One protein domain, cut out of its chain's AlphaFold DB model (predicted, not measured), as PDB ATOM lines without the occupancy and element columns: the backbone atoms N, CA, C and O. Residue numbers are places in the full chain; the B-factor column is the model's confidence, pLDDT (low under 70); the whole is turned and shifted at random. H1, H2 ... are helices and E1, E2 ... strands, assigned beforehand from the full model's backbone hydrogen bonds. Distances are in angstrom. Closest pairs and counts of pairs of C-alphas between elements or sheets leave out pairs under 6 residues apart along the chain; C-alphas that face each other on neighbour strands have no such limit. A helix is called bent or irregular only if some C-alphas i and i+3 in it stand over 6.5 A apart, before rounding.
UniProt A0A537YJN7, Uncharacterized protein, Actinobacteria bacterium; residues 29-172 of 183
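Overview. This is residues 29 to 172 of the 183 residues of an uncharacterized protein of Actinobacteria bacterium (UniProt A0A537YJN7). A strongly twisted sheet of four strands forms a slab, with the long helix H2 crossing one face, H5 beside the E4 edge on that same side and H4 by one end of the strands. On the other side of the slab the short strands E1 and E6 pair into a small ribbon, with H1 between this ribbon and E4, while H3 lies far out near the opposite end from H4. The printed part has 144 residues with five named helices and six named strands, in the chain order H1 E1 E2 H2 H3 E3 H4 H5 E4 E5 E6; the class is mixed, helices and strands. The large sheet has the order E2, E5, E3, E4 and is mixed, with E3 and E4 parallel and the other neighbours antiparallel. The whole is compact, with a radius of gyration of the C-alphas of 14.3 A and spans of 40 by 36 by 22 A.

Along the chain. In the large sheet, E2 is residues 58 to 65, 19.3 A from first to last C-alpha, E5 is residues 156 to 162, 19.1 A, E3 is residues 100 to 104, 12.5 A, and E4 is residues 144 to 148, 13.1 A. E2 begins at C-alpha 58, (-34.113, 22.151, -16.547). H2, residues 72 to 86, is the longest helix at 21.0 A and begins at C-alpha 72, (-54.475, 21.667, -32.438). H5 is residues 119 to 130, 16.3 A, and H4 is residues 106 to 114, 11.7 A. H3, residues 92 to 97, is irregular: C-alphas 93 and 96 are 9.2 A apart. H1 is residues 40 to 43, E1 residues 52 to 55 and E6 residues 168 to 171, where C-alpha 171 is at (-48.329, 22.244, -1.432).

Arrangement. E2 and E4 are the edge strands of the large sheet. E2 and E5 are antiparallel at 159 degrees, with N 62 and O 159 at 2.9 A. E5 and E3 are antiparallel at 164 degrees, with N 160 and O 101 at 2.8 A. E3 and E4 are parallel at 24 degrees, with N 102 and O 145 at 2.8 A. E3, H4 H5, E4 is a strand-helix-strand unit, two parallel neighbour strands with helices between them along the chain, and its crossover is right-handed. E2, H2 H3, E3 is a split unit, with E5 between its strands in the sheet, also right-handed. H2 and H5 on one face of the sheet E2 E5 E3 E4 give two layers, that is, helices on one face of a sheet. H2 lies over E2 and E5 at a height over the sheet of 9.0 A, slantwise to the strands, at 41 degrees to E2 on the local plane. H2 and H5 touch, closest at the C-alphas of Leu 76 and Leu 126, 6.3 A, at a steep tilt of 48 degrees, the same way. H2, with residues 72 to 75 alone, and H4 only just touch, with 3 pairs of C-alphas within 8 A, the closest those of Pro 72 and Leu 112, 4.9 A. H4 lies over none of the strands, on the same face as H2. H1 only grazes the sheet, with its residues 40 to 43; its closest C-alpha pair with E4 is Leu 40 and Val 147, 6.3 A. E1 and E6 are antiparallel at 161 degrees, with N 55 and O 168 at 2.8 A. E4 and E6 are apart, and H3 is not on the large sheet. Every O i to N i+4 pair is within hydrogen-bond range in H2 and H5, but 3 of 5 in H4 and 0 of 2 in H3, where 2 of 3 O i to N i+3 pairs are; H1 is too short for an O i to N i+4 pair.

Size, cuts and confidence. The two C-alphas farthest apart, those of Trp 93 and Asp 114, are 39.9 A apart. The printed part has no cut. The link from H5 to E4, residues 131 to 143, is long. The mean pLDDT of the printed part is 92.0, and residue 90 is under 70.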
ATOM      1  N   GLY A  29     -46.107  31.719 -12.681       90.81
ATOM      2  CA  GLY A  29     -47.398  31.136 -12.316       90.81
ATOM      3  C   GLY A  29     -48.050  30.438 -13.507       90.81
ATOM      4  O   GLY A  29     -47.878  30.876 -14.646       90.81
ATOM      5  N   GLU A  30     -48.781  29.360 -13.237       94.19
ATOM      6  CA  GLU A  30     -49.739  28.807 -14.196       94.19
ATOM      7  C   GLU A  30     -50.960  29.730 -14.266       94.19
ATOM      8  O   GLU A  30     -51.381  30.286 -13.253       94.19
ATOM      9  N   ASP A  31     -51.497  29.924 -15.465       94.00
ATOM     10  CA  ASP A  31     -52.713  30.701 -15.704       94.00
ATOM     11  C   ASP A  31     -53.946  29.837 -15.432       94.00
ATOM     12  O   ASP A  31     -54.523  29.263 -16.356       94.00
ATOM     13  N   GLU A  32     -54.285  29.686 -14.151       92.44
ATOM     14  CA  GLU A  32     -55.437  28.896 -13.701       92.44
ATOM     15  C   GLU A  32     -56.760  29.633 -13.966       92.44
ATOM     16  O   GLU A  32     -57.739  29.008 -14.360       92.44
ATOM     17  N   GLU A  33     -56.804  30.961 -13.810       90.00
ATOM     18  CA  GLU A  33     -58.035  31.739 -14.006       90.00
ATOM     19  C   GLU A  33     -58.368  31.997 -15.486       90.00
ATOM     20  O   GLU A  33     -59.532  32.203 -15.831       90.00
ATOM     21  N   GLY A  34     -57.361  32.018 -16.363       85.62
ATOM     22  CA  GLY A  34     -57.501  32.263 -17.803       85.62
ATOM     23  C   GLY A  34     -57.544  30.997 -18.666       85.62
ATOM     24  O   GLY A  34     -57.336  31.073 -19.884       85.62
ATOM     25  N   SER A  35     -57.750  29.823 -18.067       85.12
ATOM     26  CA  SER A  35     -57.680  28.536 -18.761       85.12
ATOM     27  C   SER A  35     -58.664  27.515 -18.188       85.12
ATOM     28  O   SER A  35     -58.651  27.246 -16.996       85.12
ATOM     29  N   ASP A  36     -59.422  26.841 -19.055       87.94
ATOM     30  CA  ASP A  36     -60.296  25.716 -18.662       87.94
ATOM     31  C   ASP A  36     -59.525  24.397 -18.450       87.94
ATOM     32  O   ASP A  36     -60.096  23.331 -18.210       87.94
ATOM     33  N   TRP A  37     -58.204  24.427 -18.608       94.19
ATOM     34  CA  TRP A  37     -57.367  23.261 -18.374       94.19
ATOM     35  C   TRP A  37     -57.134  23.017 -16.890       94.19
ATOM     36  O   TRP A  37     -56.804  23.931 -16.144       94.19
ATOM     37  N   VAL A  38     -57.181  21.740 -16.503       95.44
ATOM     38  CA  VAL A  38     -56.831  21.302 -15.148       95.44
ATOM     39  C   VAL A  38     -55.405  21.772 -14.795       95.44
ATOM     40  O   VAL A  38     -54.467  21.457 -15.551       95.44
ATOM     41  N   PRO A  39     -55.212  22.484 -13.666       96.06
ATOM     42  CA  PRO A  39     -53.895  22.942 -13.231       96.06
ATOM     43  C   PRO A  39     -52.910  21.784 -13.046       96.06
ATOM     44  O   PRO A  39     -53.283  20.685 -12.621       96.06
ATOM     45  N   LEU A  40     -51.625  22.017 -13.323       96.75
ATOM     46  CA  LEU A  40     -50.575  21.010 -13.152       96.75
ATOM     47  C   LEU A  40     -50.500  20.512 -11.702       96.75
ATOM     48  O   LEU A  40     -50.223  19.337 -11.469       96.75
ATOM     49  N   SER A  41     -50.743  21.389 -10.727       96.81
ATOM     50  CA  SER A  41     -50.795  21.037  -9.303       96.81
ATOM     51  C   SER A  41     -51.838  19.944  -9.031       96.81
ATOM     52  O   SER A  41     -51.520  18.932  -8.398       96.81
ATOM     53  N   VAL A  42     -53.037  20.104  -9.593       97.00
ATOM     54  CA  VAL A  42     -54.164  19.173  -9.465       97.00
ATOM     55  C   VAL A  42     -53.889  17.855 -10.181       97.00
ATOM     56  O   VAL A  42     -54.051  16.791  -9.584       97.00
ATOM     57  N   GLU A  43     -53.361  17.893 -11.410       96.38
ATOM     58  CA  GLU A  43     -52.931  16.679 -12.130       96.38
ATOM     59  C   GLU A  43     -51.876  15.873 -11.355       96.38
ATOM     60  O   GLU A  43     -51.737  14.663 -11.538       96.38
ATOM     61  N   ARG A  44     -51.130  16.543 -10.471       95.06
ATOM     62  CA  ARG A  44     -50.084  15.951  -9.636       95.06
ATOM     63  C   ARG A  44     -50.525  15.650  -8.203       95.06
ATOM     64  O   ARG A  44     -49.680  15.326  -7.369       95.06
ATOM     65  N   GLY A  45     -51.830  15.673  -7.942       96.25
ATOM     66  CA  GLY A  45     -52.436  15.186  -6.703       96.25
ATOM     67  C   GLY A  45     -52.552  16.222  -5.589       96.25
ATOM     68  O   GLY A  45     -52.891  15.853  -4.464       96.25
ATOM     69  N   VAL A  46     -52.291  17.500  -5.869       97.12
ATOM     70  CA  VAL A  46     -52.614  18.579  -4.929       97.12
ATOM     71  C   VAL A  46     -54.110  18.911  -5.048       97.12
ATOM     72  O   VAL A  46     -54.601  19.047  -6.164       97.12
ATOM     73  N   PRO A  47     -54.862  19.052  -3.942       96.06
ATOM     74  CA  PRO A  47     -56.268  19.440  -4.014       96.06
ATOM     75  C   PRO A  47     -56.468  20.799  -4.697       96.06
ATOM     76  O   PRO A  47     -55.702  21.735  -4.462       96.06
ATOM     77  N   GLU A  48     -57.531  20.919  -5.493       94.44
ATOM     78  CA  GLU A  48     -57.932  22.175  -6.134       94.44
ATOM     79  C   GLU A  48     -58.051  23.322  -5.114       94.44
ATOM     80  O   GLU A  48     -58.464  23.120  -3.969       94.44
ATOM     81  N   GLY A  49     -57.627  24.525  -5.510       91.88
ATOM     82  CA  GLY A  49     -57.586  25.705  -4.641       91.88
ATOM     83  C   GLY A  49     -56.437  25.723  -3.623       91.88
ATOM     84  O   GLY A  49     -56.299  26.694  -2.878       91.88
ATOM     85  N   THR A  50     -55.590  24.688  -3.574       94.31
ATOM     86  CA  THR A  50     -54.390  24.679  -2.727       94.31
ATOM     87  C   THR A  50     -53.199  25.243  -3.492       94.31
ATOM     88  O   THR A  50     -52.816  24.721  -4.536       94.31
ATOM     89  N   SER A  51     -52.549  26.267  -2.937       94.12
ATOM     90  CA  SER A  51     -51.304  26.786  -3.505       94.12
ATOM     91  C   SER A  51     -50.215  25.714  -3.508       94.12
ATOM     92  O   SER A  51     -49.973  25.054  -2.497       94.12
ATOM     93  N   ALA A  52     -49.519  25.563  -4.632       95.38
ATOM     94  CA  ALA A  52     -48.444  24.592  -4.788       95.38
ATOM     95  C   ALA A  52     -47.305  25.138  -5.641       95.38
ATOM     96  O   ALA A  52     -47.480  26.052  -6.443       95.38
ATOM     97  N   VAL A  53     -46.129  24.536  -5.487       94.56
ATOM     98  CA  VAL A  53     -44.970  24.803  -6.340       94.56
ATOM     99  C   VAL A  53     -44.539  23.508  -6.999       94.56
ATOM    100  O   VAL A  53     -44.288  22.512  -6.319       94.56
ATOM    101  N   THR A  54     -44.399  23.544  -8.323       94.31
ATOM    102  CA  THR A  54     -43.738  22.482  -9.080       94.31
ATOM    103  C   THR A  54     -42.301  22.884  -9.384       94.31
ATOM    104  O   THR A  54     -42.058  23.866 -10.080       94.31
ATOM    105  N   VAL A  55     -41.338  22.109  -8.892       91.75
ATOM    106  CA  VAL A  55     -39.917  22.296  -9.193       91.75
ATOM    107  C   VAL A  55     -39.498  21.281 -10.245       91.75
ATOM    108  O   VAL A  55     -39.587  20.073 -10.028       91.75
ATOM    109  N   HIS A  56     -39.004  21.785 -11.374       89.00
ATOM    110  CA  HIS A  56     -38.434  20.997 -12.460       89.00
ATOM    111  C   HIS A  56     -36.969  21.387 -12.663       89.00
ATOM    112  O   HIS A  56     -36.633  22.568 -12.743       89.00
ATOM    113  N   SER A  57     -36.082  20.397 -12.750       85.00
ATOM    114  CA  SER A  57     -34.680  20.652 -13.073       85.00
ATOM    115  C   SER A  57     -34.524  20.714 -14.587       85.00
ATOM    116  O   SER A  57     -34.699  19.711 -15.273       85.00
ATOM    117  N   THR A  58     -34.196  21.894 -15.106       86.25
ATOM    118  CA  THR A  58     -34.113  22.151 -16.547       86.25
ATOM    119  C   THR A  58     -32.652  22.234 -16.984       86.25
ATOM    120  O   THR A  58     -31.884  23.025 -16.437       86.25
ATOM    121  N   MET A  59     -32.255  21.417 -17.964       84.19
ATOM    122  CA  MET A  59     -30.910  21.458 -18.552       84.19
ATOM    123  C   MET A  59     -30.804  22.566 -19.597       84.19
ATOM    124  O   MET A  59     -29.836  23.322 -19.613       84.19
ATOM    125  N   THR A  60     -31.798  22.651 -20.475       86.94
ATOM    126  CA  THR A  60     -31.862  23.650 -21.538       86.94
ATOM    127  C   THR A  60     -33.313  24.022 -21.809       86.94
ATOM    128  O   THR A  60     -34.233  23.265 -21.490       86.94
ATOM    129  N   MET A  61     -33.510  25.198 -22.387       89.62
ATOM    130  CA  MET A  61     -34.811  25.704 -22.790       89.62
ATOM    131  C   MET A  61     -34.810  25.909 -24.297       89.62
ATOM    132  O   MET A  61     -33.833  26.394 -24.868       89.62
ATOM    133  N   ALA A  62     -35.909  25.545 -24.936       93.00
ATOM    134  CA  ALA A  62     -36.162  25.814 -26.339       93.00
ATOM    135  C   ALA A  62     -37.541  26.451 -26.498       93.00
ATOM    136  O   ALA A  62     -38.353  26.448 -25.576       93.00
ATOM    137  N   SER A  63     -37.793  26.992 -27.679       94.38
ATOM    138  CA  SER A  63     -39.087  27.534 -28.057       94.38
ATOM    139  C   SER A  63     -39.571  26.821 -29.311       94.38
ATOM    140  O   SER A  63     -38.805  26.682 -30.268       94.38
ATOM    141  N   ALA A  64     -40.826  26.387 -29.282       97.44
ATOM    142  CA  ALA A  64     -41.602  26.037 -30.456       97.44
ATOM    143  C   ALA A  64     -42.473  27.236 -30.836       97.44
ATOM    144  O   ALA A  64     -43.525  27.467 -30.235       97.44
ATOM    145  N   LEU A  65     -41.999  28.010 -31.809       96.38
ATOM    146  CA  LEU A  65     -42.705  29.151 -32.377       96.38
ATOM    147  C   LEU A  65     -43.499  28.689 -33.602       96.38
ATOM    148  O   LEU A  65     -42.905  28.179 -34.550       96.38
ATOM    149  N   ASP A  66     -44.810  28.917 -33.611       96.62
ATOM    150  CA  ASP A  66     -45.658  28.655 -34.775       96.62
ATOM    151  C   ASP A  66     -46.670  29.787 -34.964       96.62
ATOM    152  O   ASP A  66     -47.725  29.854 -34.343       96.62
ATOM    153  N   LEU A  67     -46.343  30.702 -35.873       94.12
ATOM    154  CA  LEU A  67     -47.182  31.865 -36.165       94.12
ATOM    155  C   LEU A  67     -48.317  31.554 -37.158       94.12
ATOM    156  O   LEU A  67     -49.136  32.430 -37.466       94.12
ATOM    157  N   THR A  68     -48.359  30.334 -37.693       95.50
ATOM    158  CA  THR A  68     -49.151  29.990 -38.878       95.50
ATOM    159  C   THR A  68     -50.265  29.001 -38.590       95.50
ATOM    160  O   THR A  68     -51.382  29.229 -39.061       95.50
ATOM    161  N   SER A  69     -50.005  27.955 -37.807       96.81
ATOM    162  CA  SER A  69     -50.987  26.914 -37.516       96.81
ATOM    163  C   SER A  69     -52.165  27.457 -36.719       96.81
ATOM    164  O   SER A  69     -52.027  28.296 -35.830       96.81
ATOM    165  N   ARG A  70     -53.355  26.965 -37.064       96.38
ATOM    166  CA  ARG A  70     -54.636  27.330 -36.432       96.38
ATOM    167  C   ARG A  70     -55.446  26.095 -36.044       96.38
ATOM    168  O   ARG A  70     -56.643  26.195 -35.801       96.38
ATOM    169  N   THR A  71     -54.794  24.935 -36.027       98.19
ATOM    170  CA  THR A  71     -55.362  23.656 -35.603       98.19
ATOM    171  C   THR A  71     -54.539  23.091 -34.447       98.19
ATOM    172  O   THR A  71     -53.323  23.316 -34.406       98.19
ATOM    173  N   PRO A  72     -55.173  22.348 -33.525       98.19
ATOM    174  CA  PRO A  72     -54.475  21.667 -32.438       98.19
ATOM    175  C   PRO A  72     -53.324  20.790 -32.937       98.19
ATOM    176  O   PRO A  72     -52.216  20.859 -32.410       98.19
ATOM    177  N   GLU A  73     -53.566  20.014 -33.994       98.62
ATOM    178  CA  GLU A  73     -52.597  19.091 -34.578       98.62
ATOM    179  C   GLU A  73     -51.379  19.829 -35.125       98.62
ATOM    180  O   GLU A  73     -50.264  19.474 -34.769       98.62
ATOM    181  N   GLY A  74     -51.574  20.894 -35.913       98.31
ATOM    182  CA  GLY A  74     -50.462  21.641 -36.508       98.31
ATOM    183  C   GLY A  74     -49.567  22.286 -35.448       98.31
ATOM    184  O   GLY A  74     -48.346  22.189 -35.516       98.31
ATOM    185  N   ILE A  75     -50.181  22.860 -34.409       98.38
ATOM    186  CA  ILE A  75     -49.450  23.447 -33.279       98.38
ATOM    187  C   ILE A  75     -48.654  22.372 -32.530       98.38
ATOM    188  O   ILE A  75     -47.476  22.562 -32.220       98.38
ATOM    189  N   LEU A  76     -49.281  21.235 -32.218       98.50
ATOM    190  CA  LEU A  76     -48.628  20.161 -31.470       98.50
ATOM    191  C   LEU A  76     -47.591  19.405 -32.306       98.50
ATOM    192  O   LEU A  76     -46.623  18.908 -31.732       98.50
ATOM    193  N   ASP A  77     -47.736  19.360 -33.628       98.44
ATOM    194  CA  ASP A  77     -46.728  18.833 -34.548       98.44
ATOM    195  C   ASP A  77     -45.478  19.726 -34.540       98.44
ATOM    196  O   ASP A  77     -44.375  19.212 -34.346       98.44
ATOM    197  N   SER A  78     -45.640  21.056 -34.598       98.06
ATOM    198  CA  SER A  78     -44.537  22.017 -34.427       98.06
ATOM    199  C   SER A  78     -43.819  21.833 -33.083       98.06
ATOM    200  O   SER A  78     -42.587  21.814 -33.013       98.06
ATOM    201  N   VAL A  79     -44.567  21.619 -31.993       98.25
ATOM    202  CA  VAL A  79     -43.989  21.295 -30.675       98.25
ATOM    203  C   VAL A  79     -43.240  19.959 -30.701       98.25
ATOM    204  O   VAL A  79     -42.138  19.854 -30.155       98.25
ATOM    205  N   ALA A  80     -43.813  18.928 -31.323       97.44
ATOM    206  CA  ALA A  80     -43.213  17.603 -31.406       97.44
ATOM    207  C   ALA A  80     -41.894  17.622 -32.188       97.44
ATOM    208  O   ALA A  80     -40.919  16.999 -31.765       97.44
ATOM    209  N   ASP A  81     -41.839  18.355 -33.297       96.88
ATOM    210  CA  ASP A  81     -40.638  18.501 -34.120       96.88
ATOM    211  C   ASP A  81     -39.508  19.186 -33.361       96.88
ATOM    212  O   ASP A  81     -38.353  18.745 -33.414       96.88
ATOM    213  N   GLU A  82     -39.838  20.191 -32.558       97.00
ATOM    214  CA  GLU A  82     -38.860  20.864 -31.717       97.00
ATOM    215  C   GLU A  82     -38.352  19.986 -30.578       97.00
ATOM    216  O   GLU A  82     -37.148  19.941 -30.312       97.00
ATOM    217  N   LEU A  83     -39.232  19.206 -29.954       95.75
ATOM    218  CA  LEU A  83     -38.829  18.201 -28.975       95.75
ATOM    219  C   LEU A  83     -37.925  17.134 -29.609       95.75
ATOM    220  O   LEU A  83     -36.899  16.784 -29.030       95.75
ATOM    221  N   ARG A  84     -38.238  16.645 -30.813       94.25
ATOM    222  CA  ARG A  84     -37.393  15.667 -31.521       94.25
ATOM    223  C   ARG A  84     -36.035  16.243 -31.909       94.25
ATOM    224  O   ARG A  84     -35.040  15.522 -31.845       94.25
ATOM    225  N   THR A  85     -35.983  17.520 -32.272       93.75
ATOM    226  CA  THR A  85     -34.765  18.185 -32.754       93.75
ATOM    227  C   THR A  85     -33.872  18.634 -31.601       93.75
ATOM    228  O   THR A  85     -32.689  18.290 -31.542       93.75
ATOM    229  N   ARG A  86     -34.436  19.388 -30.653       93.12
ATOM    230  CA  ARG A  86     -33.705  20.028 -29.551       93.12
ATOM    231  C   ARG A  86     -33.746  19.242 -28.248       93.12
ATOM    232  O   ARG A  86     -32.986  19.574 -27.340       93.12
ATOM    233  N   GLY A  87     -34.561  18.191 -28.166       88.88
ATOM    234  CA  GLY A  87     -34.676  17.323 -26.999       88.88
ATOM    235  C   GLY A  87     -33.337  16.795 -26.493       88.88
ATOM    236  O   GLY A  87     -32.340  16.709 -27.224       88.88
ATOM    237  N   VAL A  88     -33.325  16.429 -25.216       84.38
ATOM    238  CA  VAL A  88     -32.177  15.831 -24.542       84.38
ATOM    239  C   VAL A  88     -32.473  14.353 -24.306       84.38
ATOM    240  O   VAL A  88     -33.461  13.993 -23.666       84.38
ATOM    241  N   ALA A  89     -31.599  13.483 -24.818       78.00
ATOM    242  CA  ALA A  89     -31.693  12.057 -24.543       78.00
ATOM    243  C   ALA A  89     -31.581  11.817 -23.029       78.00
ATOM    244  O   ALA A  89     -30.656  12.303 -22.382       78.00
ATOM    245  N   GLY A  90     -32.523  11.062 -22.465       69.00
ATOM    246  CA  GLY A  90     -32.521  10.786 -21.030       69.00
ATOM    247  C   GLY A  90     -31.392   9.843 -20.607       69.00
ATOM    248  O   GLY A  90     -30.965   8.958 -21.359       69.00
ATOM    249  N   ASP A  91     -30.958  10.006 -19.364       74.56
ATOM    250  CA  ASP A  91     -30.023   9.120 -18.668       74.56
ATOM    251  C   ASP A  91     -30.793   7.970 -17.998       74.56
ATOM    252  O   ASP A  91     -31.923   8.149 -17.536       74.56
ATOM    253  N   ALA A  92     -30.187   6.781 -17.940       77.62
ATOM    254  CA  ALA A  92     -30.784   5.604 -17.308       77.62
ATOM    255  C   ALA A  92     -31.073   5.807 -15.808       77.62
ATOM    256  O   ALA A  92     -31.971   5.163 -15.271       77.62
ATOM    257  N   TRP A  93     -30.357   6.724 -15.148       78.38
ATOM    258  CA  TRP A  93     -30.529   7.077 -13.738       78.38
ATOM    259  C   TRP A  93     -31.967   7.458 -13.368       78.38
ATOM    260  O   TRP A  93     -32.428   7.123 -12.280       78.38
ATOM    261  N   LEU A  94     -32.678   8.156 -14.258       76.50
ATOM    262  CA  LEU A  94     -34.034   8.632 -13.972       76.50
ATOM    263  C   LEU A  94     -35.120   7.571 -14.152       76.50
ATOM    264  O   LEU A  94     -36.250   7.811 -13.719       76.50
ATOM    265  N   GLY A  95     -34.798   6.432 -14.773       82.56
ATOM    266  CA  GLY A  95     -35.775   5.400 -15.101       82.56
ATOM    267  C   GLY A  95     -36.980   5.977 -15.851       82.56
ATOM    268  O   GLY A  95     -36.827   6.635 -16.880       82.56
ATOM    269  N   ASP A  96     -38.175   5.747 -15.309       83.69
ATOM    270  CA  ASP A  96     -39.454   6.218 -15.848       83.69
ATOM    271  C   ASP A  96     -39.846   7.640 -15.403       83.69
ATOM    272  O   ASP A  96     -40.856   8.175 -15.861       83.69
ATOM    273  N   GLY A  97     -39.061   8.267 -14.526       83.94
ATOM    274  CA  GLY A  97     -39.367   9.582 -13.961       83.94
ATOM    275  C   GLY A  97     -38.845  10.770 -14.773       83.94
ATOM    276  O   GLY A  97     -38.916  11.902 -14.304       83.94
ATOM    277  N   SER A  98     -38.293  10.541 -15.963       87.06
ATOM    278  CA  SER A  98     -37.881  11.624 -16.861       87.06
ATOM    279  C   SER A  98     -39.099  12.403 -17.367       87.06
ATOM    280  O   SER A  98     -40.052  11.813 -17.879       87.06
ATOM    281  N   THR A  99     -39.056  13.729 -17.226       91.50
ATOM    282  CA  THR A  99     -40.159  14.633 -17.569       91.50
ATOM    283  C   THR A  99     -39.713  15.742 -18.508       91.50
ATOM    284  O   THR A  99     -38.583  16.196 -18.425       91.50
ATOM    285  N   VAL A 100     -40.604  16.244 -19.352       94.00
ATOM    286  CA  VAL A 100     -40.439  17.528 -20.044       94.00
ATOM    287  C   VAL A 100     -41.543  18.470 -19.586       94.00
ATOM    288  O   VAL A 100     -42.661  18.016 -19.352       94.00
ATOM    289  N   VAL A 101     -41.244  19.763 -19.449       95.62
ATOM    290  CA  VAL A 101     -42.263  20.778 -19.147       95.62
ATOM    291  C   VAL A 101     -42.514  21.630 -20.387       95.62
ATOM    292  O   VAL A 101     -41.583  22.182 -20.973       95.62
ATOM    293  N   LEU A 102     -43.780  21.736 -20.775       97.31
ATOM    294  CA  LEU A 102     -44.276  22.565 -21.864       97.31
ATOM    295  C   LEU A 102     -45.050  23.731 -21.264       97.31
ATOM    296  O   LEU A 102     -46.074  23.526 -20.617       97.31
ATOM    297  N   VAL A 103     -44.568  24.947 -21.480       96.62
ATOM    298  CA  VAL A 103     -45.258  26.173 -21.071       96.62
ATOM    299  C   VAL A 103     -45.951  26.724 -22.305       96.62
ATOM    300  O   VAL A 103     -45.304  27.254 -23.209       96.62
ATOM    301  N   ILE A 104     -47.257  26.501 -22.382       96.81
ATOM    302  CA  ILE A 104     -48.048  26.726 -23.587       96.81
ATOM    303  C   ILE A 104     -48.598  28.145 -23.555       96.81
ATOM    304  O   ILE A 104     -49.400  28.493 -22.683       96.81
ATOM    305  N   GLY A 105     -48.155  28.951 -24.519       95.19
ATOM    306  CA  GLY A 105     -48.601  30.321 -24.688       95.19
ATOM    307  C   GLY A 105     -50.107  30.416 -24.963       95.19
ATOM    308  O   GLY A 105     -50.695  29.496 -25.543       95.19
ATOM    309  N   PRO A 106     -50.730  31.544 -24.593       94.00
ATOM    310  CA  PRO A 106     -52.169  31.783 -24.737       94.00
ATOM    311  C   PRO A 106     -52.648  31.627 -26.187       94.00
ATOM    312  O   PRO A 106     -53.696  31.038 -26.422       94.00
ATOM    313  N   GLU A 107     -51.863  32.079 -27.172       93.81
ATOM    314  CA  GLU A 107     -52.226  31.981 -28.590       93.81
ATOM    315  C   GLU A 107     -52.265  30.533 -29.089       93.81
ATOM    316  O   GLU A 107     -53.210  30.160 -29.778       93.81
ATOM    317  N   HIS A 108     -51.287  29.698 -28.718       96.19
ATOM    318  CA  HIS A 108     -51.333  28.267 -29.030       96.19
ATOM    319  C   HIS A 108     -52.503  27.599 -28.309       96.19
ATOM    320  O   HIS A 108     -53.313  26.923 -28.940       96.19
ATOM    321  N   ARG A 109     -52.626  27.835 -26.995       95.44
ATOM    322  CA  ARG A 109     -53.675  27.242 -26.157       95.44
ATOM    323  C   ARG A 109     -55.075  27.565 -26.677       95.44
ATOM    324  O   ARG A 109     -55.913  26.670 -26.704       95.44
ATOM    325  N   ARG A 110     -55.314  28.796 -27.133       94.00
ATOM    326  CA  ARG A 110     -56.603  29.232 -27.685       94.00
ATOM    327  C   ARG A 110     -57.085  28.319 -28.807       94.00
ATOM    328  O   ARG A 110     -58.218  27.872 -28.756       94.00
ATOM    329  N   TYR A 111     -56.225  27.960 -29.762       96.06
ATOM    330  CA  TYR A 111     -56.614  27.058 -30.855       96.06
ATOM    331  C   TYR A 111     -56.936  25.634 -30.396       96.06
ATOM    332  O   TYR A 111     -57.743  24.965 -31.035       96.06
ATOM    333  N   LEU A 112     -56.330  25.175 -29.300       96.56
ATOM    334  CA  LEU A 112     -56.669  23.892 -28.689       96.56
ATOM    335  C   LEU A 112     -58.044  23.974 -28.013       96.56
ATOM    336  O   LEU A 112     -58.916  23.153 -28.287       96.56
ATOM    337  N   VAL A 113     -58.258  24.993 -27.179       94.25
ATOM    338  CA  VAL A 113     -59.507  25.182 -26.426       94.25
ATOM    339  C   VAL A 113     -60.693  25.476 -27.351       94.25
ATOM    340  O   VAL A 113     -61.734  24.840 -27.205       94.25
ATOM    341  N   ASP A 114     -60.533  26.346 -28.352       95.06
ATOM    342  CA  ASP A 114     -61.574  26.676 -29.340       95.06
ATOM    343  C   ASP A 114     -62.001  25.440 -30.157       95.06
ATOM    344  O   ASP A 114     -63.147  25.337 -30.597       95.06
ATOM    345  N   ALA A 115     -61.090  24.478 -30.341       96.75
ATOM    346  CA  ALA A 115     -61.365  23.189 -30.974       96.75
ATOM    347  C   ALA A 115     -61.915  22.129 -29.996       96.75
ATOM    348  O   ALA A 115     -62.140  20.984 -30.395       96.75
ATOM    349  N   GLY A 116     -62.122  22.483 -28.726       96.12
ATOM    350  CA  GLY A 116     -62.644  21.605 -27.680       96.12
ATOM    351  C   GLY A 116     -61.626  20.627 -27.091       96.12
ATOM    352  O   GLY A 116     -62.033  19.652 -26.462       96.12
ATOM    353  N   TRP A 117     -60.321  20.838 -27.289       97.44
ATOM    354  CA  TRP A 117     -59.292  19.937 -26.767       97.44
ATOM    355  C   TRP A 117     -59.009  20.195 -25.289       97.44
ATOM    356  O   TRP A 117     -58.625  21.297 -24.877       97.44
ATOM    357  N   SER A 118     -59.092  19.132 -24.496       96.38
ATOM    358  CA  SER A 118     -58.588  19.143 -23.129       96.38
ATOM    359  C   SER A 118     -57.057  19.052 -23.097       96.38
ATOM    360  O   SER A 118     -56.397  18.619 -24.049       96.38
ATOM    361  N   LYS A 119     -56.470  19.388 -21.943       96.19
ATOM    362  CA  LYS A 119     -55.045  19.154 -21.657       96.19
ATOM    363  C   LYS A 119     -54.654  17.680 -21.841       96.19
ATOM    364  O   LYS A 119     -53.549  17.378 -22.292       96.19
ATOM    365  N   ALA A 120     -55.570  16.760 -21.525       96.88
ATOM    366  CA  ALA A 120     -55.365  15.326 -21.696       96.88
ATOM    367  C   ALA A 120     -55.336  14.918 -23.178       96.88
ATOM    368  O   ALA A 120     -54.471  14.129 -23.558       96.88
ATOM    369  N   ASP A 121     -56.201  15.497 -24.018       97.88
ATOM    370  CA  ASP A 121     -56.208  15.248 -25.467       97.88
ATOM    371  C   ASP A 121     -54.901  15.726 -26.108       97.88
ATOM    372  O   ASP A 121     -54.242  14.976 -26.833       97.88
ATOM    373  N   ALA A 122     -54.465  16.938 -25.753       98.12
ATOM    374  CA  ALA A 122     -53.199  17.504 -26.212       98.12
ATOM    375  C   ALA A 122     -52.004  16.618 -25.827       98.12
ATOM    376  O   ALA A 122     -51.141  16.313 -26.656       98.12
ATOM    377  N   ARG A 123     -51.968  16.154 -24.571       97.94
ATOM    378  CA  ARG A 123     -50.934  15.240 -24.069       97.94
ATOM    379  C   ARG A 123     -50.958  13.899 -24.794       97.94
ATOM    380  O   ARG A 123     -49.897  13.404 -25.165       97.94
ATOM    381  N   ALA A 124     -52.135  13.316 -25.005       97.94
ATOM    382  CA  ALA A 124     -52.284  12.036 -25.690       97.94
ATOM    383  C   ALA A 124     -51.826  12.121 -27.154       97.94
ATOM    384  O   ALA A 124     -51.092  11.246 -27.624       97.94
ATOM    385  N   TYR A 125     -52.196  13.197 -27.854       98.50
ATOM    386  CA  TYR A 125     -51.743  13.459 -29.217       98.50
ATOM    387  C   TYR A 125     -50.218  13.597 -29.275       98.50
ATOM    388  O   TYR A 125     -49.554  12.889 -30.036       98.50
ATOM    389  N   LEU A 126     -49.645  14.448 -28.421       97.69
ATOM    390  CA  LEU A 126     -48.206  14.689 -28.412       97.69
ATOM    391  C   LEU A 126     -47.413  13.438 -28.012       97.69
ATOM    392  O   LEU A 126     -46.377  13.148 -28.604       97.69
ATOM    393  N   TRP A 127     -47.912  12.646 -27.062       96.81
ATOM    394  CA  TRP A 127     -47.312  11.364 -26.696       96.81
ATOM    395  C   TRP A 127     -47.211  10.415 -27.894       96.81
ATOM    396  O   TRP A 127     -46.154   9.829 -28.132       96.81
ATOM    397  N   LYS A 128     -48.284  10.308 -28.687       97.00
ATOM    398  CA  LYS A 128     -48.288   9.507 -29.915       97.00
ATOM    399  C   LYS A 128     -47.252  10.016 -30.913       97.00
ATOM    400  O   LYS A 128     -46.552   9.204 -31.512       97.00
ATOM    401  N   GLN A 129     -47.136  11.332 -31.075       96.44
ATOM    402  CA  GLN A 129     -46.120  11.921 -31.945       96.44
ATOM    403  C   GLN A 129     -44.709  11.550 -31.465       96.44
ATOM    404  O   GLN A 129     -43.875  11.079 -32.236       96.44
ATOM    405  N   LEU A 130     -44.429  11.665 -30.173       93.75
ATOM    406  CA  LEU A 130     -43.096  11.408 -29.623       93.75
ATOM    407  C   LEU A 130     -42.706   9.919 -29.561       93.75
ATOM    408  O   LEU A 130     -41.574   9.604 -29.186       93.75
ATOM    409  N   ALA A 131     -43.589   9.000 -29.957       88.31
ATOM    410  CA  ALA A 131     -43.285   7.577 -30.011       88.31
ATOM    411  C   ALA A 131     -42.039   7.297 -30.876       88.31
ATOM    412  O   ALA A 131     -41.948   7.696 -32.036       88.31
ATOM    413  N   GLY A 132     -41.053   6.605 -30.297       83.00
ATOM    414  CA  GLY A 132     -39.795   6.274 -30.975       83.00
ATOM    415  C   GLY A 132     -38.773   7.417 -31.053       83.00
ATOM    416  O   GLY A 132     -37.691   7.217 -31.608       83.00
ATOM    417  N   ALA A 133     -39.056   8.594 -30.484       86.56
ATOM    418  CA  ALA A 133     -38.097   9.693 -30.443       86.56
ATOM    419  C   ALA A 133     -36.879   9.342 -29.567       86.56
ATOM    420  O   ALA A 133     -36.986   9.115 -28.364       86.56
ATOM    421  N   SER A 134     -35.681   9.357 -30.154       81.44
ATOM    422  CA  SER A 134     -34.433   9.030 -29.442       81.44
ATOM    423  C   SER A 134     -33.972  10.132 -28.480       81.44
ATOM    424  O   SER A 134     -33.278   9.861 -27.497       81.44
ATOM    425  N   ARG A 135     -34.367  11.379 -28.759       82.31
ATOM    426  CA  ARG A 135     -33.971  12.587 -28.021       82.31
ATOM    427  C   ARG A 135     -35.003  13.052 -26.995       82.31
ATOM    428  O   ARG A 135     -34.782  14.060 -26.340       82.31
ATOM    429  N   VAL A 136     -36.107  12.325 -26.836       85.38
ATOM    430  CA  VAL A 136     -37.180  12.657 -25.892       85.38
ATOM    431  C   VAL A 136     -37.499  11.407 -25.090       85.38
ATOM    432  O   VAL A 136     -38.395  10.638 -25.424       85.38
ATOM    433  N   LYS A 137     -36.720  11.161 -24.033       81.25
ATOM    434  CA  LYS A 137     -36.991  10.030 -23.141       81.25
ATOM    435  C   LYS A 137     -38.020  10.441 -22.105       81.25
ATOM    436  O   LYS A 137     -37.665  10.896 -21.024       81.25
ATOM    437  N   VAL A 138     -39.282  10.264 -22.450       88.00
ATOM    438  CA  VAL A 138     -40.398  10.277 -21.510       88.00
ATOM    439  C   VAL A 138     -40.987   8.869 -21.529       88.00
ATOM    440  O   VAL A 138     -41.175   8.306 -22.603       88.00
ATOM    441  N   ALA A 139     -41.200   8.254 -20.366       87.38
ATOM    442  CA  ALA A 139     -41.612   6.846 -20.297       87.38
ATOM    443  C   ALA A 139     -43.131   6.640 -20.386       87.38
ATOM    444  O   ALA A 139     -43.588   5.540 -20.690       87.38
ATOM    445  N   LYS A 140     -43.904   7.691 -20.103       91.50
ATOM    446  CA  LYS A 140     -45.366   7.677 -20.037       91.50
ATOM    447  C   LYS A 140     -45.925   9.064 -20.364       91.50
ATOM    448  O   LYS A 140     -45.222  10.041 -20.096       91.50
ATOM    449  N   PRO A 141     -47.156   9.189 -20.887       94.06
ATOM    450  CA  PRO A 141     -47.743  10.483 -21.244       94.06
ATOM    451  C   PRO A 141     -47.640  11.526 -20.124       94.06
ATOM    452  O   PRO A 141     -47.374  12.693 -20.391       94.06
ATOM    453  N   GLU A 142     -47.778  11.108 -18.865       93.88
ATOM    454  CA  GLU A 142     -47.750  11.969 -17.676       93.88
ATOM    455  C   GLU A 142     -46.375  12.601 -17.421       93.88
ATOM    456  O   GLU A 142     -46.268  13.544 -16.644       93.88
ATOM    457  N   GLY A 143     -45.314  12.110 -18.067       93.12
ATOM    458  CA  GLY A 143     -44.020  12.785 -18.056       93.12
ATOM    459  C   GLY A 143     -43.956  13.993 -18.999       93.12
ATOM    460  O   GLY A 143     -42.977  14.733 -18.965       93.12
ATOM    461  N   ILE A 144     -44.987  14.228 -19.816       96.06
ATOM    462  CA  ILE A 144     -45.190  15.478 -20.551       96.06
ATOM    463  C   ILE A 144     -46.035  16.398 -19.668       96.06
ATOM    464  O   ILE A 144     -47.272  16.371 -19.676       96.06
ATOM    465  N   LEU A 145     -45.345  17.208 -18.872       96.88
ATOM    466  CA  LEU A 145     -45.963  18.203 -18.012       96.88
ATOM    467  C   LEU A 145     -46.342  19.402 -18.877       96.88
ATOM    468  O   LEU A 145     -45.515  19.917 -19.624       96.88
ATOM    469  N   MET A 146     -47.589  19.844 -18.790       97.44
ATOM    470  CA  MET A 146     -48.094  20.992 -19.541       97.44
ATOM    471  C   MET A 146     -48.523  22.065 -18.545       97.44
ATOM    472  O   MET A 146     -49.116  21.738 -17.521       97.44
ATOM    473  N   VAL A 147     -48.211  23.321 -18.834       96.56
ATOM    474  CA  VAL A 147     -48.539  24.478 -17.996       96.56
ATOM    475  C   VAL A 147     -49.114  25.563 -18.891       96.56
ATOM    476  O   VAL A 147     -48.511  25.909 -19.910       96.56
ATOM    477  N   ALA A 148     -50.280  26.090 -18.530       95.69
ATOM    478  CA  ALA A 148     -50.882  27.225 -19.218       95.69
ATOM    479  C   ALA A 148     -50.139  28.524 -18.850       95.69
ATOM    480  O   ALA A 148     -49.985  28.833 -17.672       95.69
ATOM    481  N   ALA A 149     -49.669  29.284 -19.843       93.44
ATOM    482  CA  ALA A 149     -49.105  30.617 -19.624       93.44
ATOM    483  C   ALA A 149     -50.162  31.712 -19.812       93.44
ATOM    484  O   ALA A 149     -50.962  31.641 -20.745       93.44
ATOM    485  N   GLY A 150     -50.129  32.738 -18.964       88.31
ATOM    486  CA  GLY A 150     -51.030  33.889 -19.050       88.31
ATOM    487  C   GLY A 150     -50.420  35.088 -19.779       88.31
ATOM    488  O   GLY A 150     -49.264  35.068 -20.205       88.31
ATOM    489  N   GLY A 151     -51.200  36.170 -19.862       83.25
ATOM    490  CA  GLY A 151     -50.797  37.441 -20.479       83.25
ATOM    491  C   GLY A 151     -50.875  37.437 -22.012       83.25
ATOM    492  O   GLY A 151     -51.312  36.458 -22.596       83.25
ATOM    493  N   PRO A 152     -50.514  38.538 -22.693       73.56
ATOM    494  CA  PRO A 152     -50.377  38.568 -24.147       73.56
ATOM    495  C   PRO A 152     -49.005  38.028 -24.574       73.56
ATOM    496  O   PRO A 152     -48.000  38.251 -23.897       73.56
ATOM    497  N   GLY A 153     -48.927  37.367 -25.725       72.12
ATOM    498  CA  GLY A 153     -47.665  36.806 -26.206       72.12
ATOM    499  C   GLY A 153     -47.717  36.365 -27.661       72.12
ATOM    500  O   GLY A 153     -48.765  36.393 -28.300       72.12
ATOM    501  N   MET A 154     -46.559  35.970 -28.187       81.25
ATOM    502  CA  MET A 154     -46.473  35.349 -29.508       81.25
ATOM    503  C   MET A 154     -47.058  33.929 -29.479       81.25
ATOM    504  O   MET A 154     -47.167  33.313 -28.418       81.25
ATOM    505  N   ALA A 155     -47.423  33.412 -30.654       91.88
ATOM    506  CA  ALA A 155     -47.841  32.024 -30.824       91.88
ATOM    507  C   ALA A 155     -46.630  31.099 -30.633       91.88
ATOM    508  O   ALA A 155     -45.863  30.828 -31.556       91.88
ATOM    509  N   GLU A 156     -46.408  30.731 -29.371       95.31
ATOM    510  CA  GLU A 156     -45.200  30.070 -28.907       95.31
ATOM    511  C   GLU A 156     -45.501  29.092 -27.762       95.31
ATOM    512  O   GLU A 156     -46.413  29.273 -26.951       95.31
ATOM    513  N   THR A 157     -44.707  28.031 -27.672       97.44
ATOM    514  CA  THR A 157     -44.662  27.123 -26.525       97.44
ATOM    515  C   THR A 157     -43.219  26.919 -26.100       97.44
ATOM    516  O   THR A 157     -42.371  26.535 -26.906       97.44
ATOM    517  N   TRP A 158     -42.923  27.172 -24.829       95.88
ATOM    518  CA  TRP A 158     -41.582  26.972 -24.292       95.88
ATOM    519  C   TRP A 158     -41.404  25.530 -23.836       95.88
ATOM    520  O   TRP A 158     -42.266  24.951 -23.178       95.88
ATOM    521  N   LEU A 159     -40.252  24.966 -24.178       95.44
ATOM    522  CA  LEU A 159     -39.866  23.590 -23.909       95.44
ATOM    523  C   LEU A 159     -38.745  23.609 -22.872       95.44
ATOM    524  O   LEU A 159     -37.610  23.980 -23.172       95.44
ATOM    525  N   LEU A 160     -39.055  23.220 -21.644       93.06
ATOM    526  CA  LEU A 160     -38.088  23.076 -20.562       93.06
ATOM    527  C   LEU A 160     -37.627  21.621 -20.544       93.06
ATOM    528  O   LEU A 160     -38.316  20.727 -20.044       93.06
ATOM    529  N   LEU A 161     -36.454  21.385 -21.124       91.19
ATOM    530  CA  LEU A 161     -35.911  20.049 -21.323       91.19
ATOM    531  C   LEU A 161     -35.201  19.561 -20.050       91.19
ATOM    532  O   LEU A 161     -34.456  20.332 -19.428       91.19
ATOM    533  N   PRO A 162     -35.417  18.299 -19.641       86.19
ATOM    534  CA  PRO A 162     -34.992  17.812 -18.336       86.19
ATOM    535  C   PRO A 162     -33.483  17.809 -18.152       86.19
ATOM    536  O   PRO A 162     -32.704  17.470 -19.042       86.19
ATOM    537  N   HIS A 163     -33.090  18.104 -16.922       81.38
ATOM    538  CA  HIS A 163     -31.853  17.629 -16.329       81.38
ATOM    539  C   HIS A 163     -32.108  16.309 -15.571       81.38
ATOM    540  O   HIS A 163     -33.227  15.804 -15.519       81.38
ATOM    541  N   LEU A 164     -31.072  15.729 -14.965       79.12
ATOM    542  CA  LEU A 164     -31.127  14.439 -14.269       79.12
ATOM    543  C   LEU A 164     -31.768  14.523 -12.870       79.12
ATOM    544  O   LEU A 164     -31.146  14.139 -11.880       79.12
ATOM    545  N   ALA A 165     -32.995  15.040 -12.770       81.31
ATOM    546  CA  ALA A 165     -33.784  15.028 -11.538       81.31
ATOM    547  C   ALA A 165     -35.283  14.848 -11.818       81.31
ATOM    548  O   ALA A 165     -35.777  15.223 -12.878       81.31
ATOM    549  N   TRP A 166     -36.008  14.309 -10.838       86.19
ATOM    550  CA  TRP A 166     -37.463  14.210 -10.900       86.19
ATOM    551  C   TRP A 166     -38.123  15.561 -10.641       86.19
ATOM    552  O   TRP A 166     -37.728  16.285  -9.723       86.19
ATOM    553  N   ALA A 167     -39.170  15.863 -11.408       90.19
ATOM    554  CA  ALA A 167     -40.068  16.957 -11.081       90.19
ATOM    555  C   ALA A 167     -40.814  16.643  -9.781       90.19
ATOM    556  O   ALA A 167     -41.333  15.538  -9.603       90.19
ATOM    557  N   ILE A 168     -40.961  17.622  -8.895       92.38
ATOM    558  CA  ILE A 168     -41.715  17.472  -7.642       92.38
ATOM    559  C   ILE A 168     -42.728  18.595  -7.503       92.38
ATOM    560  O   ILE A 168     -42.468  19.699  -7.967       92.38
ATOM    561  N   THR A 169     -43.887  18.288  -6.937       94.88
ATOM    562  CA  THR A 169     -44.944  19.260  -6.664       94.88
ATOM    563  C   THR A 169     -45.272  19.151  -5.196       94.88
ATOM    564  O   THR A 169     -45.573  18.060  -4.723       94.88
ATOM    565  N   GLU A 170     -45.180  20.269  -4.493       94.69
ATOM    566  CA  GLU A 170     -45.429  20.330  -3.059       94.69
ATOM    567  C   GLU A 170     -46.453  21.435  -2.777       94.69
ATOM    568  O   GLU A 170     -46.327  22.531  -3.343       94.69
ATOM    569  N   PRO A 171     -47.460  21.185  -1.920       94.50
ATOM    570  CA  PRO A 171     -48.329  22.244  -1.432       94.50
ATOM    571  C   PRO A 171     -47.514  23.237  -0.598       94.50
ATOM    572  O   PRO A 171     -46.579  22.863   0.117       94.50
ATOM    573  N   VAL A 172     -47.877  24.514  -0.665       92.75
ATOM    574  CA  VAL A 172     -47.216  25.584   0.084       92.75
ATOM    575  C   VAL A 172     -48.231  26.383   0.885       92.75
ATOM    576  O   VAL A 172     -49.320  26.703   0.416       92.75
TER     577      VAL A 172